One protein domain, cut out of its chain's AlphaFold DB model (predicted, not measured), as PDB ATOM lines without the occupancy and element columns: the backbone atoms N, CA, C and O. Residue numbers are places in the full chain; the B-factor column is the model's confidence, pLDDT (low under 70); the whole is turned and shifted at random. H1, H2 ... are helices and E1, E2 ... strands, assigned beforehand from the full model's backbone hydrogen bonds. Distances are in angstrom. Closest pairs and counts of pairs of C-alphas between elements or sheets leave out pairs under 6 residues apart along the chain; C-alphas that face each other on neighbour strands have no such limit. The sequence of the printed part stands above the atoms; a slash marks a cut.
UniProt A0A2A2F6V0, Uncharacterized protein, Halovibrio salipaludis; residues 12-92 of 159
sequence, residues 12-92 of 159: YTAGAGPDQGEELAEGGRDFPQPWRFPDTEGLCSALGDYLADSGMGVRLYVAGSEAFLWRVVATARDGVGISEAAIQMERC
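AT A GLANCE: This is residues 12 to 92 of the 159 residues of an uncharacterized protein of Halovibrio salipaludis (UniProt A0A2A2F6V0). A wide loop holding short H1 lies to one side of a body in which H3 packs on H2, side by side, and on a ribbon of two parallel strands, E1 and E2. The 81 printed residues have three named helices and two named strands, ordered H1 H2 E1 H3 E2, class mixed. The whole is compact, with a radius of gyration of the C-alphas of 12.7 A and spans of 32 by 28 by 21 A.

HOW THE PARTS SIT: H1, residues 21 to 26, is apart from H2, residues 40 to 52. E1, residues 60 to 64, H3, residues 66 to 80, and E2, residues 87 to 91, form a strand-helix-strand unit, parallel neighbour strands with a helix between along the chain; its crossover is right-handed. N 62 and O 88, 2.9 A apart, are within hydrogen-bond range. H3 touches H2, closest at the C-alphas of Ala 52 and Val 80, 5.9 A, at a shallow tilt of 31 degrees, the same way. The closest C-alphas of E1 and H3, Val 62 and Leu 69, are 6.3 A apart. Every O i to N i+4 pair is within range in H1 and H2, 10 of 11 in H3.

IN THESE COORDINATES: H1 begins at C-alpha 21 (46.921, -33.927, 43.362) and spans 8.8 A, H2 18.1 A, E1 13.2 A, H3 20.9 A and E2 13.0 A, ending at C-alpha 91 (49.663, -19.889, 32.483).

THE WHOLE: The farthest C-alphas, Pro 18 and Met 56, are 34.4 A apart. The printed part has no cut; the link H1 to H2 is long. Residues 26 to 31 stand free; residues 27 to 31 are under pLDDT 70.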
ATOM      1  N   TYR A  12      41.845 -27.543  43.681       95.06
ATOM      2  CA  TYR A  12      42.598 -28.305  42.692       95.06
ATOM      3  C   TYR A  12      41.699 -29.179  41.810       95.06
ATOM      4  O   TYR A  12      40.759 -29.815  42.283       95.06
ATOM      5  N   THR A  13      42.028 -29.243  40.523       95.25
ATOM      6  CA  THR A  13      41.491 -30.210  39.560       95.25
ATOM      7  C   THR A  13      42.606 -30.594  38.586       95.25
ATOM      8  O   THR A  13      43.421 -29.744  38.231       95.25
ATOM      9  N   ALA A  14      42.662 -31.860  38.166       90.88
ATOM     10  CA  ALA A  14      43.770 -32.395  37.365       90.88
ATOM     11  C   ALA A  14      43.840 -31.835  35.930       90.88
ATOM     12  O   ALA A  14      44.893 -31.862  35.290       90.88
ATOM     13  N   GLY A  15      42.735 -31.283  35.417       86.12
ATOM     14  CA  GLY A  15      42.661 -30.823  34.030       86.12
ATOM     15  C   GLY A  15      42.976 -31.947  33.032       86.12
ATOM     16  O   GLY A  15      42.737 -33.118  33.304       86.12
ATOM     17  N   ALA A  16      43.503 -31.586  31.859       81.31
ATOM     18  CA  ALA A  16      43.908 -32.548  30.824       81.31
ATOM     19  C   ALA A  16      45.371 -33.029  30.959       81.31
ATOM     20  O   ALA A  16      45.838 -33.817  30.138       81.31
ATOM     21  N   GLY A  17      46.111 -32.510  31.945       80.81
ATOM     22  CA  GLY A  17      47.510 -32.853  32.198       80.81
ATOM     23  C   GLY A  17      47.672 -34.034  33.165       80.81
ATOM     24  O   GLY A  17      46.684 -34.656  33.553       80.81
ATOM     25  N   PRO A  18      48.915 -34.359  33.565       84.62
ATOM     26  CA  PRO A  18      49.149 -35.314  34.641       84.62
ATOM     27  C   PRO A  18      48.534 -34.806  35.949       84.62
ATOM     28  O   PRO A  18      48.669 -33.628  36.289       84.62
ATOM     29  N   ASP A  19      47.883 -35.704  36.688       90.06
ATOM     30  CA  ASP A  19      47.312 -35.381  37.991       90.06
ATOM     31  C   ASP A  19      48.430 -35.217  39.034       90.06
ATOM     32  O   ASP A  19      49.104 -36.176  39.397       90.06
ATOM     33  N   GLN A  20      48.607 -33.988  39.510       87.25
ATOM     34  CA  GLN A  20      49.543 -33.591  40.565       87.25
ATOM     35  C   GLN A  20      48.897 -33.552  41.959       87.25
ATOM     36  O   GLN A  20      49.486 -33.040  42.911       87.25
ATOM     37  N   GLY A  21      47.665 -34.047  42.114       86.12
ATOM     38  CA  GLY A  21      46.921 -33.927  43.362       86.12
ATOM     39  C   GLY A  21      47.627 -34.600  44.535       86.12
ATOM     40  O   GLY A  21      47.593 -34.068  45.646       86.12
ATOM     41  N   GLU A  22      48.235 -35.767  44.303       86.44
ATOM     42  CA  GLU A  22      48.990 -36.514  45.319       86.44
ATOM     43  C   GLU A  22      50.240 -35.754  45.760       86.44
ATOM     44  O   GLU A  22      50.376 -35.484  46.949       86.44
ATOM     45  N   GLU A  23      51.060 -35.287  44.816       85.75
ATOM     46  CA  GLU A  23      52.249 -34.476  45.107       85.75
ATOM     47  C   GLU A  23      51.889 -33.198  45.889       85.75
ATOM     48  O   GLU A  23      52.527 -32.869  46.892       85.75
ATOM     49  N   LEU A  24      50.794 -32.526  45.516       82.44
ATOM     50  CA  LEU A  24      50.274 -31.361  46.244       82.44
ATOM     51  C   LEU A  24      49.833 -31.688  47.678       82.44
ATOM     52  O   LEU A  24      49.961 -30.844  48.563       82.44
ATOM     53  N   ALA A  25      49.304 -32.889  47.925       82.38
ATOM     54  CA  ALA A  25      48.914 -33.324  49.267       82.38
ATOM     55  C   ALA A  25      50.122 -33.754  50.122       82.38
ATOM     56  O   ALA A  25      50.075 -33.650  51.351       82.38
ATOM     57  N   GLU A  26      51.198 -34.217  49.479       79.44
ATOM     58  CA  GLU A  26      52.451 -34.643  50.111       79.44
ATOM     59  C   GLU A  26      53.422 -33.486  50.400       79.44
ATOM     60  O   GLU A  26      54.257 -33.612  51.297       79.44
ATOM     61  N   GLY A  27      53.274 -32.345  49.711       65.25
ATOM     62  CA  GLY A  27      54.129 -31.146  49.767       65.25
ATOM     63  C   GLY A  27      54.330 -30.466  51.136       65.25
ATOM     64  O   GLY A  27      55.022 -29.452  51.220       65.25
ATOM     65  N   GLY A  28      53.805 -31.033  52.224       56.81
ATOM     66  CA  GLY A  28      54.259 -30.754  53.587       56.81
ATOM     67  C   GLY A  28      53.264 -30.004  54.475       56.81
ATOM     68  O   GLY A  28      52.300 -29.397  54.023       56.81
ATOM     69  N   ARG A  29      53.533 -30.049  55.789       56.28
ATOM     70  CA  ARG A  29      52.677 -29.555  56.892       56.28
ATOM     71  C   ARG A  29      52.345 -28.052  56.864       56.28
ATOM     72  O   ARG A  29      51.531 -27.625  57.679       56.28
ATOM     73  N   ASP A  30      52.951 -27.287  55.959       66.25
ATOM     74  CA  ASP A  30      52.819 -25.828  55.869       66.25
ATOM     75  C   ASP A  30      51.731 -25.368  54.880       66.25
ATOM     76  O   ASP A  30      51.350 -24.197  54.901       66.25
ATOM     77  N   PHE A  31      51.197 -26.268  54.044       66.94
ATOM     78  CA  PHE A  31      50.123 -25.957  53.098       66.94
ATOM     79  C   PHE A  31      48.795 -26.623  53.489       66.94
ATOM     80  O   PHE A  31      48.779 -27.745  54.008       66.94
ATOM     81  N   PRO A  32      47.650 -25.953  53.251       78.75
ATOM     82  CA  PRO A  32      46.339 -26.549  53.467       78.75
ATOM     83  C   PRO A  32      46.134 -27.746  52.532       78.75
ATOM     84  O   PRO A  32      46.547 -27.726  51.373       78.75
ATOM     85  N   GLN A  33      45.437 -28.771  53.024       83.81
ATOM     86  CA  GLN A  33      45.040 -29.910  52.196       83.81
ATOM     87  C   GLN A  33      44.186 -29.431  51.008       83.81
ATOM     88  O   GLN A  33      43.226 -28.683  51.229       83.81
ATOM     89  N   PRO A  34      44.500 -29.848  49.764       90.19
ATOM     90  CA  PRO A  34      43.779 -29.382  48.590       90.19
ATOM     91  C   PRO A  34      42.349 -29.919  48.575       90.19
ATOM     92  O   PRO A  34      42.110 -31.120  48.720       90.19
ATOM     93  N   TRP A  35      41.388 -29.037  48.318       93.06
ATOM     94  CA  TRP A  35      40.039 -29.429  47.936       93.06
ATOM     95  C   TRP A  35      40.081 -29.875  46.481       93.06
ATOM     96  O   TRP A  35      40.374 -29.078  45.588       93.06
ATOM     97  N   ARG A  36      39.846 -31.168  46.248       94.31
ATOM     98  CA  ARG A  36      39.939 -31.773  44.920       94.31
ATOM     99  C   ARG A  36      38.572 -31.837  44.255       94.31
ATOM    100  O   ARG A  36      37.600 -32.273  44.868       94.31
ATOM    101  N   PHE A  37      38.535 -31.467  42.982       95.81
ATOM    102  CA  PHE A  37      37.333 -31.457  42.159       95.81
ATOM    103  C   PHE A  37      37.548 -32.281  40.886       95.81
ATOM    104  O   PHE A  37      38.641 -32.235  40.309       95.81
ATOM    105  N   PRO A  38      36.519 -33.012  40.421       93.12
ATOM    106  CA  PRO A  38      36.625 -33.856  39.232       93.12
ATOM    107  C   PRO A  38      36.828 -33.044  37.948       93.12
ATOM    108  O   PRO A  38      37.438 -33.535  37.005       93.12
ATOM    109  N   ASP A  39      36.342 -31.803  37.919       94.12
ATOM    110  CA  ASP A  39      36.416 -30.923  36.763       94.12
ATOM    111  C   ASP A  39      36.486 -29.441  37.174       94.12
ATOM    112  O   ASP A  39      36.368 -29.060  38.344       94.12
ATOM    113  N   THR A  40      36.707 -28.586  36.172       95.19
ATOM    114  CA  THR A  40      36.797 -27.129  36.346       95.19
ATOM    115  C   THR A  40      35.469 -26.506  36.773       95.19
ATOM    116  O   THR A  40      35.474 -25.487  37.460       95.19
ATOM    117  N   GLU A  41      34.333 -27.079  36.375       95.00
ATOM    118  CA  GLU A  41      33.019 -26.516  36.683       95.00
ATOM    119  C   GLU A  41      32.689 -26.677  38.167       95.00
ATOM    120  O   GLU A  41      32.366 -25.687  38.825       95.00
ATOM    121  N   GLY A  42      32.874 -27.880  38.714       96.69
ATOM    122  CA  GLY A  42      32.719 -28.165  40.136       96.69
ATOM    123  C   GLY A  42      33.669 -27.335  40.997       96.69
ATOM    124  O   GLY A  42      33.240 -26.764  42.001       96.69
ATOM    125  N   LEU A  43      34.928 -27.183  40.564       97.44
ATOM    126  CA  LEU A  43      35.890 -26.299  41.229       97.44
ATOM    127  C   LEU A  43      35.389 -24.855  41.257       97.44
ATOM    128  O   LEU A  43      35.389 -24.223  42.310       97.44
ATOM    129  N   CYS A  44      34.956 -24.327  40.112       96.50
ATOM    130  CA  CYS A  44      34.496 -22.947  40.000       96.50
ATOM    131  C   CYS A  44      33.213 -22.690  40.793       96.50
ATOM    132  O   CYS A  44      33.069 -21.608  41.354       96.50
ATOM    133  N   SER A  45      32.302 -23.661  40.867       95.94
ATOM    134  CA  SER A  45      31.108 -23.556  41.708       95.94
ATOM    135  C   SER A  45      31.497 -23.410  43.180       95.94
ATOM    136  O   SER A  45      31.121 -22.432  43.819       95.94
ATOM    137  N   ALA A  46      32.319 -24.328  43.695       96.00
ATOM    138  CA  ALA A  46      32.738 -24.309  45.094       96.00
ATOM    139  C   ALA A  46      33.614 -23.095  45.439       96.00
ATOM    140  O   ALA A  46      33.522 -22.553  46.538       96.00
ATOM    141  N   LEU A  47      34.455 -22.649  44.501       96.12
ATOM    142  CA  LEU A  47      35.226 -21.419  44.649       96.12
ATOM    143  C   LEU A  47      34.302 -20.199  44.754       96.12
ATOM    144  O   LEU A  47      34.552 -19.329  45.580       96.12
ATOM    145  N   GLY A  48      33.243 -20.133  43.943       95.00
ATOM    146  CA  GLY A  48      32.252 -19.058  44.013       95.00
ATOM    147  C   GLY A  48      31.622 -18.950  45.401       95.00
ATOM    148  O   GLY A  48      31.631 -17.867  45.985       95.00
ATOM    149  N   ASP A  49      31.174 -20.079  45.954       94.12
ATOM    150  CA  ASP A  49      30.606 -20.147  47.305       94.12
ATOM    151  C   ASP A  49      31.632 -19.727  48.370       94.12
ATOM    152  O   ASP A  49      31.350 -18.888  49.226       94.12
ATOM    153  N   TYR A  50      32.864 -20.237  48.277       93.75
ATOM    154  CA  TYR A  50      33.939 -19.897  49.211       93.75
ATOM    155  C   TYR A  50      34.271 -18.400  49.207       93.75
ATOM    156  O   TYR A  50      34.458 -17.788  50.261       93.75
ATOM    157  N   LEU A  51      34.355 -17.788  48.024       92.75
ATOM    158  CA  LEU A  51      34.665 -16.368  47.898       92.75
ATOM    159  C   LEU A  51      33.502 -15.478  48.356       92.75
ATOM    160  O   LEU A  51      33.761 -14.390  48.866       92.75
ATOM    161  N   ALA A  52      32.250 -15.925  48.211       91.56
ATOM    162  CA  ALA A  52      31.075 -15.188  48.679       91.56
ATOM    163  C   ALA A  52      31.038 -15.066  50.212       91.56
ATOM    164  O   ALA A  52      30.644 -14.023  50.735       91.56
ATOM    165  N   ASP A  53      31.516 -16.095  50.917       90.62
ATOM    166  CA  ASP A  53      31.633 -16.113  52.380       90.62
ATOM    167  C   ASP A  53      32.945 -15.492  52.895       90.62
ATOM    168  O   ASP A  53      33.162 -15.365  54.105       90.62
ATOM    169  N   SER A  54      33.846 -15.093  51.993       87.94
ATOM    170  CA  SER A  54      35.150 -14.552  52.362       87.94
ATOM    171  C   SER A  54      35.106 -13.055  52.699       87.94
ATOM    172  O   SER A  54      34.373 -12.263  52.110       87.94
ATOM    173  N   GLY A  55      35.947 -12.640  53.652       84.31
ATOM    174  CA  GLY A  55      36.087 -11.236  54.048       84.31
ATOM    175  C   GLY A  55      36.859 -10.372  53.041       84.31
ATOM    176  O   GLY A  55      37.414 -10.846  52.052       84.31
ATOM    177  N   MET A  56      36.954  -9.069  53.316       84.06
ATOM    178  CA  MET A  56      37.793  -8.166  52.520       84.06
ATOM    179  C   MET A  56      39.277  -8.561  52.586       84.06
ATOM    180  O   MET A  56      39.768  -8.992  53.626       84.06
ATOM    181  N   GLY A  57      40.015  -8.331  51.496       87.56
ATOM    182  CA  GLY A  57      41.467  -8.550  51.441       87.56
ATOM    183  C   GLY A  57      41.903  -9.906  50.879       87.56
ATOM    184  O   GLY A  57      43.104 -10.169  50.835       87.56
ATOM    185  N   VAL A  58      40.964 -10.731  50.405       91.06
ATOM    186  CA  VAL A  58      41.264 -11.976  49.683       91.06
ATOM    187  C   VAL A  58      42.163 -11.706  48.480       91.06
ATOM    188  O   VAL A  58      41.969 -10.745  47.731       91.06
ATOM    189  N   ARG A  59      43.143 -12.589  48.293       94.19
ATOM    190  CA  ARG A  59      43.999 -12.660  47.112       94.19
ATOM    191  C   ARG A  59      43.807 -14.019  46.466       94.19
ATOM    192  O   ARG A  59      43.846 -15.033  47.157       94.19
ATOM    193  N   LEU A  60      43.602 -14.022  45.158       95.38
ATOM    194  CA  LEU A  60      43.409 -15.230  44.375       95.38
ATOM    195  C   LEU A  60      44.655 -15.474  43.527       95.38
ATOM    196  O   LEU A  60      45.059 -14.608  42.757       95.38
ATOM    197  N   TYR A  61      45.244 -16.654  43.663       95.81
ATOM    198  CA  TYR A  61      46.354 -17.111  42.832       95.81
ATOM    199  C   TYR A  61      45.857 -18.295  42.016       95.81
ATOM    200  O   TYR A  61      45.293 -19.234  42.578       95.81
ATOM    201  N   VAL A  62      46.025 -18.239  40.700       96.38
ATOM    202  CA  VAL A  62      45.502 -19.251  39.781       96.38
ATOM    203  C   VAL A  62      46.620 -19.708  38.860       96.38
ATOM    204  O   VAL A  62      47.298 -18.880  38.258       96.38
ATOM    205  N   ALA A  63      46.789 -21.020  38.730       94.88
ATOM    206  CA  ALA A  63      47.731 -21.627  37.801       94.88
ATOM    207  C   ALA A  63      47.015 -22.691  36.962       94.88
ATOM    208  O   ALA A  63      46.257 -23.492  37.507       94.88
ATOM    209  N   GLY A  64      47.229 -22.697  35.647       94.50
ATOM    210  CA  GLY A  64      46.605 -23.671  34.748       94.50
ATOM    211  C   GLY A  64      46.555 -23.218  33.293       94.50
ATOM    212  O   GLY A  64      47.203 -22.244  32.914       94.50
ATOM    213  N   SER A  65      45.780 -23.925  32.467       93.94
ATOM    214  CA  SER A  65      45.594 -23.557  31.059       93.94
ATOM    215  C   SER A  65      44.913 -22.195  30.919       93.94
ATOM    216  O   SER A  65      44.181 -21.758  31.806       93.94
ATOM    217  N   GLU A  66      45.092 -21.526  29.781       94.38
ATOM    218  CA  GLU A  66      44.496 -20.203  29.552       94.38
ATOM    219  C   GLU A  66      42.961 -20.225  29.691       94.38
ATOM    220  O   GLU A  66      42.383 -19.352  30.337       94.38
ATOM    221  N   ALA A  67      42.301 -21.279  29.198       94.56
ATOM    222  CA  ALA A  67      40.867 -21.488  29.401       94.56
ATOM    223  C   ALA A  67      40.485 -21.630  30.887       94.56
ATOM    224  O   ALA A  67      39.487 -21.054  31.324       94.56
ATOM    225  N   PHE A  68      41.277 -22.370  31.671       95.81
ATOM    226  CA  PHE A  68      41.055 -22.531  33.108       95.81
ATOM    227  C   PHE A  68      41.205 -21.201  33.852       95.81
ATOM    228  O   PHE A  68      40.317 -20.824  34.619       95.81
ATOM    229  N   LEU A  69      42.283 -20.458  33.576       95.75
ATOM    230  CA  LEU A  69      42.539 -19.149  34.180       95.75
ATOM    231  C   LEU A  69      41.353 -18.207  33.975       95.75
ATOM    232  O   LEU A  69      40.809 -17.665  34.936       95.75
ATOM    233  N   TRP A  70      40.902 -18.054  32.729       95.12
ATOM    234  CA  TRP A  70      39.804 -17.144  32.426       95.12
ATOM    235  C   TRP A  70      38.457 -17.615  32.968       95.12
ATOM    236  O   TRP A  70      37.630 -16.777  33.335       95.12
ATOM    237  N   ARG A  71      38.238 -18.929  33.090       95.25
ATOM    238  CA  ARG A  71      37.048 -19.471  33.752       95.25
ATOM    239  C   ARG A  71      37.022 -19.106  35.237       95.25
ATOM    240  O   ARG A  71      35.992 -18.635  35.714       95.25
ATOM    241  N   VAL A  72      38.150 -19.239  35.935       96.00
ATOM    242  CA  VAL A  72      38.290 -18.850  37.347       96.00
ATOM    243  C   VAL A  72      38.152 -17.335  37.529       96.00
ATOM    244  O   VAL A  72      37.438 -16.886  38.427       96.00
ATOM    245  N   VAL A  73      38.771 -16.530  36.657       95.19
ATOM    246  CA  VAL A  73      38.624 -15.063  36.670       95.19
ATOM    247  C   VAL A  73      37.169 -14.656  36.481       95.19
ATOM    248  O   VAL A  73      36.695 -13.779  37.198       95.19
ATOM    249  N   ALA A  74      36.448 -15.280  35.546       93.88
ATOM    250  CA  ALA A  74      35.032 -15.000  35.340       93.88
ATOM    251  C   ALA A  74      34.216 -15.313  36.604       93.88
ATOM    252  O   ALA A  74      33.430 -14.473  37.031       93.88
ATOM    253  N   THR A  75      34.455 -16.453  37.258       94.56
ATOM    254  CA  THR A  75      33.819 -16.792  38.542       94.56
ATOM    255  C   THR A  75      34.096 -15.742  39.621       94.56
ATOM    256  O   THR A  75      33.163 -15.253  40.254       94.56
ATOM    257  N   ALA A  76      35.358 -15.352  39.818       94.06
ATOM    258  CA  ALA A  76      35.740 -14.395  40.856       94.06
ATOM    259  C   ALA A  76      35.238 -12.967  40.562       94.06
ATOM    260  O   ALA A  76      34.739 -12.274  41.448       94.06
ATOM    261  N   ARG A  77      35.345 -12.510  39.311       92.62
ATOM    262  CA  ARG A  77      34.919 -11.164  38.909       92.62
ATOM    263  C   ARG A  77      33.401 -11.051  38.855       92.62
ATOM    264  O   ARG A  77      32.840 -10.147  39.463       92.62
ATOM    265  N   ASP A  78      32.745 -11.937  38.108       88.94
ATOM    266  CA  ASP A  78      31.318 -11.812  37.799       88.94
ATOM    267  C   ASP A  78      30.433 -12.382  38.914       88.94
ATOM    268  O   ASP A  78      29.318 -11.899  39.100       88.94
ATOM    269  N   GLY A  79      30.914 -13.378  39.668       83.06
ATOM    270  CA  GLY A  79      30.159 -13.991  40.763       83.06
ATOM    271  C   GLY A  79      30.191 -13.185  42.062       83.06
ATOM    272  O   GLY A  79      29.161 -13.040  42.714       83.06
ATOM    273  N   VAL A  80      31.359 -12.648  42.433       87.44
ATOM    274  CA  VAL A  80      31.589 -12.039  43.763       87.44
ATOM    275  C   VAL A  80      32.251 -10.656  43.715       87.44
ATOM    276  O   VAL A  80      32.472 -10.039  44.754       87.44
ATOM    277  N   GLY A  81      32.549 -10.122  42.525       90.25
ATOM    278  CA  GLY A  81      33.057  -8.755  42.371       90.25
ATOM    279  C   GLY A  81      34.517  -8.560  42.785       90.25
ATOM    280  O   GLY A  81      34.910  -7.438  43.110       90.25
ATOM    281  N   ILE A  82      35.339  -9.617  42.780       91.81
ATOM    282  CA  ILE A  82      36.769  -9.484  43.081       91.81
ATOM    283  C   ILE A  82      37.455  -8.627  42.013       91.81
ATOM    284  O   ILE A  82      37.291  -8.827  40.807       91.81
ATOM    285  N   SER A  83      38.258  -7.663  42.472       90.69
ATOM    286  CA  SER A  83      39.082  -6.828  41.599       90.69
ATOM    287  C   SER A  83      40.151  -7.666  40.904       90.69
ATOM    288  O   SER A  83      40.840  -8.449  41.552       90.69
ATOM    289  N   GLU A  84      40.378  -7.427  39.612       87.69
ATOM    290  CA  GLU A  84      41.469  -8.067  38.864       87.69
ATOM    291  C   GLU A  84      42.844  -7.851  39.521       87.69
ATOM    292  O   GLU A  84      43.691  -8.731  39.464       87.69
ATOM    293  N   ALA A  85      43.060  -6.731  40.223       92.31
ATOM    294  CA  ALA A  85      44.306  -6.462  40.951       92.31
ATOM    295  C   ALA A  85      44.529  -7.387  42.168       92.31
ATOM    296  O   ALA A  85      45.615  -7.405  42.751       92.31
ATOM    297  N   ALA A  86      43.498  -8.120  42.593       94.19
ATOM    298  CA  ALA A  86      43.579  -9.143  43.628       94.19
ATOM    299  C   ALA A  86      43.798 -10.553  43.057       94.19
ATOM    300  O   ALA A  86      43.953 -11.485  43.845       94.19
ATOM    301  N   ILE A  87      43.828 -10.700  41.728       95.31
ATOM    302  CA  ILE A  87      44.000 -11.975  41.036       95.31
ATOM    303  C   ILE A  87      45.378 -12.005  40.372       95.31
ATOM    304  O   ILE A  87      45.694 -11.168  39.530       95.31
ATOM    305  N   GLN A  88      46.188 -12.994  40.729       96.81
ATOM    306  CA  GLN A  88      47.445 -13.301  40.060       96.81
ATOM    307  C   GLN A  88      47.297 -14.619  39.303       96.81
ATOM    308  O   GLN A  88      46.766 -15.594  39.831       96.81
ATOM    309  N   MET A  89      47.746 -14.631  38.052       96.00
ATOM    310  CA  MET A  89      47.585 -15.760  37.142       96.00
ATOM    311  C   MET A  89      48.939 -16.222  36.625       96.00
ATOM    312  O   MET A  89      49.769 -15.387  36.277       96.00
ATOM    313  N   GLU A  90      49.107 -17.533  36.518       95.62
ATOM    314  CA  GLU A  90      50.242 -18.178  35.869       95.62
ATOM    315  C   GLU A  90      49.717 -19.169  34.823       95.62
ATOM    316  O   GLU A  90      48.970 -20.098  35.148       95.62
ATOM    317  N   ARG A  91      50.066 -18.964  33.549       92.94
ATOM    318  CA  ARG A  91      49.663 -19.889  32.483       92.94
ATOM    319  C   ARG A  91      50.598 -21.092  32.488       92.94
ATOM    320  O   ARG A  91      51.797 -20.947  32.292       92.94
ATOM    321  N   CYS A  92      50.020 -22.277  32.620       90.06
ATOM    322  CA  CYS A  92      50.730 -23.547  32.609       90.06
ATOM    323  C   CYS A  92      50.259 -24.422  31.443       90.06
ATOM    324  O   CYS A  92      49.076 -24.431  31.094       90.06
TER     325      CYS A  92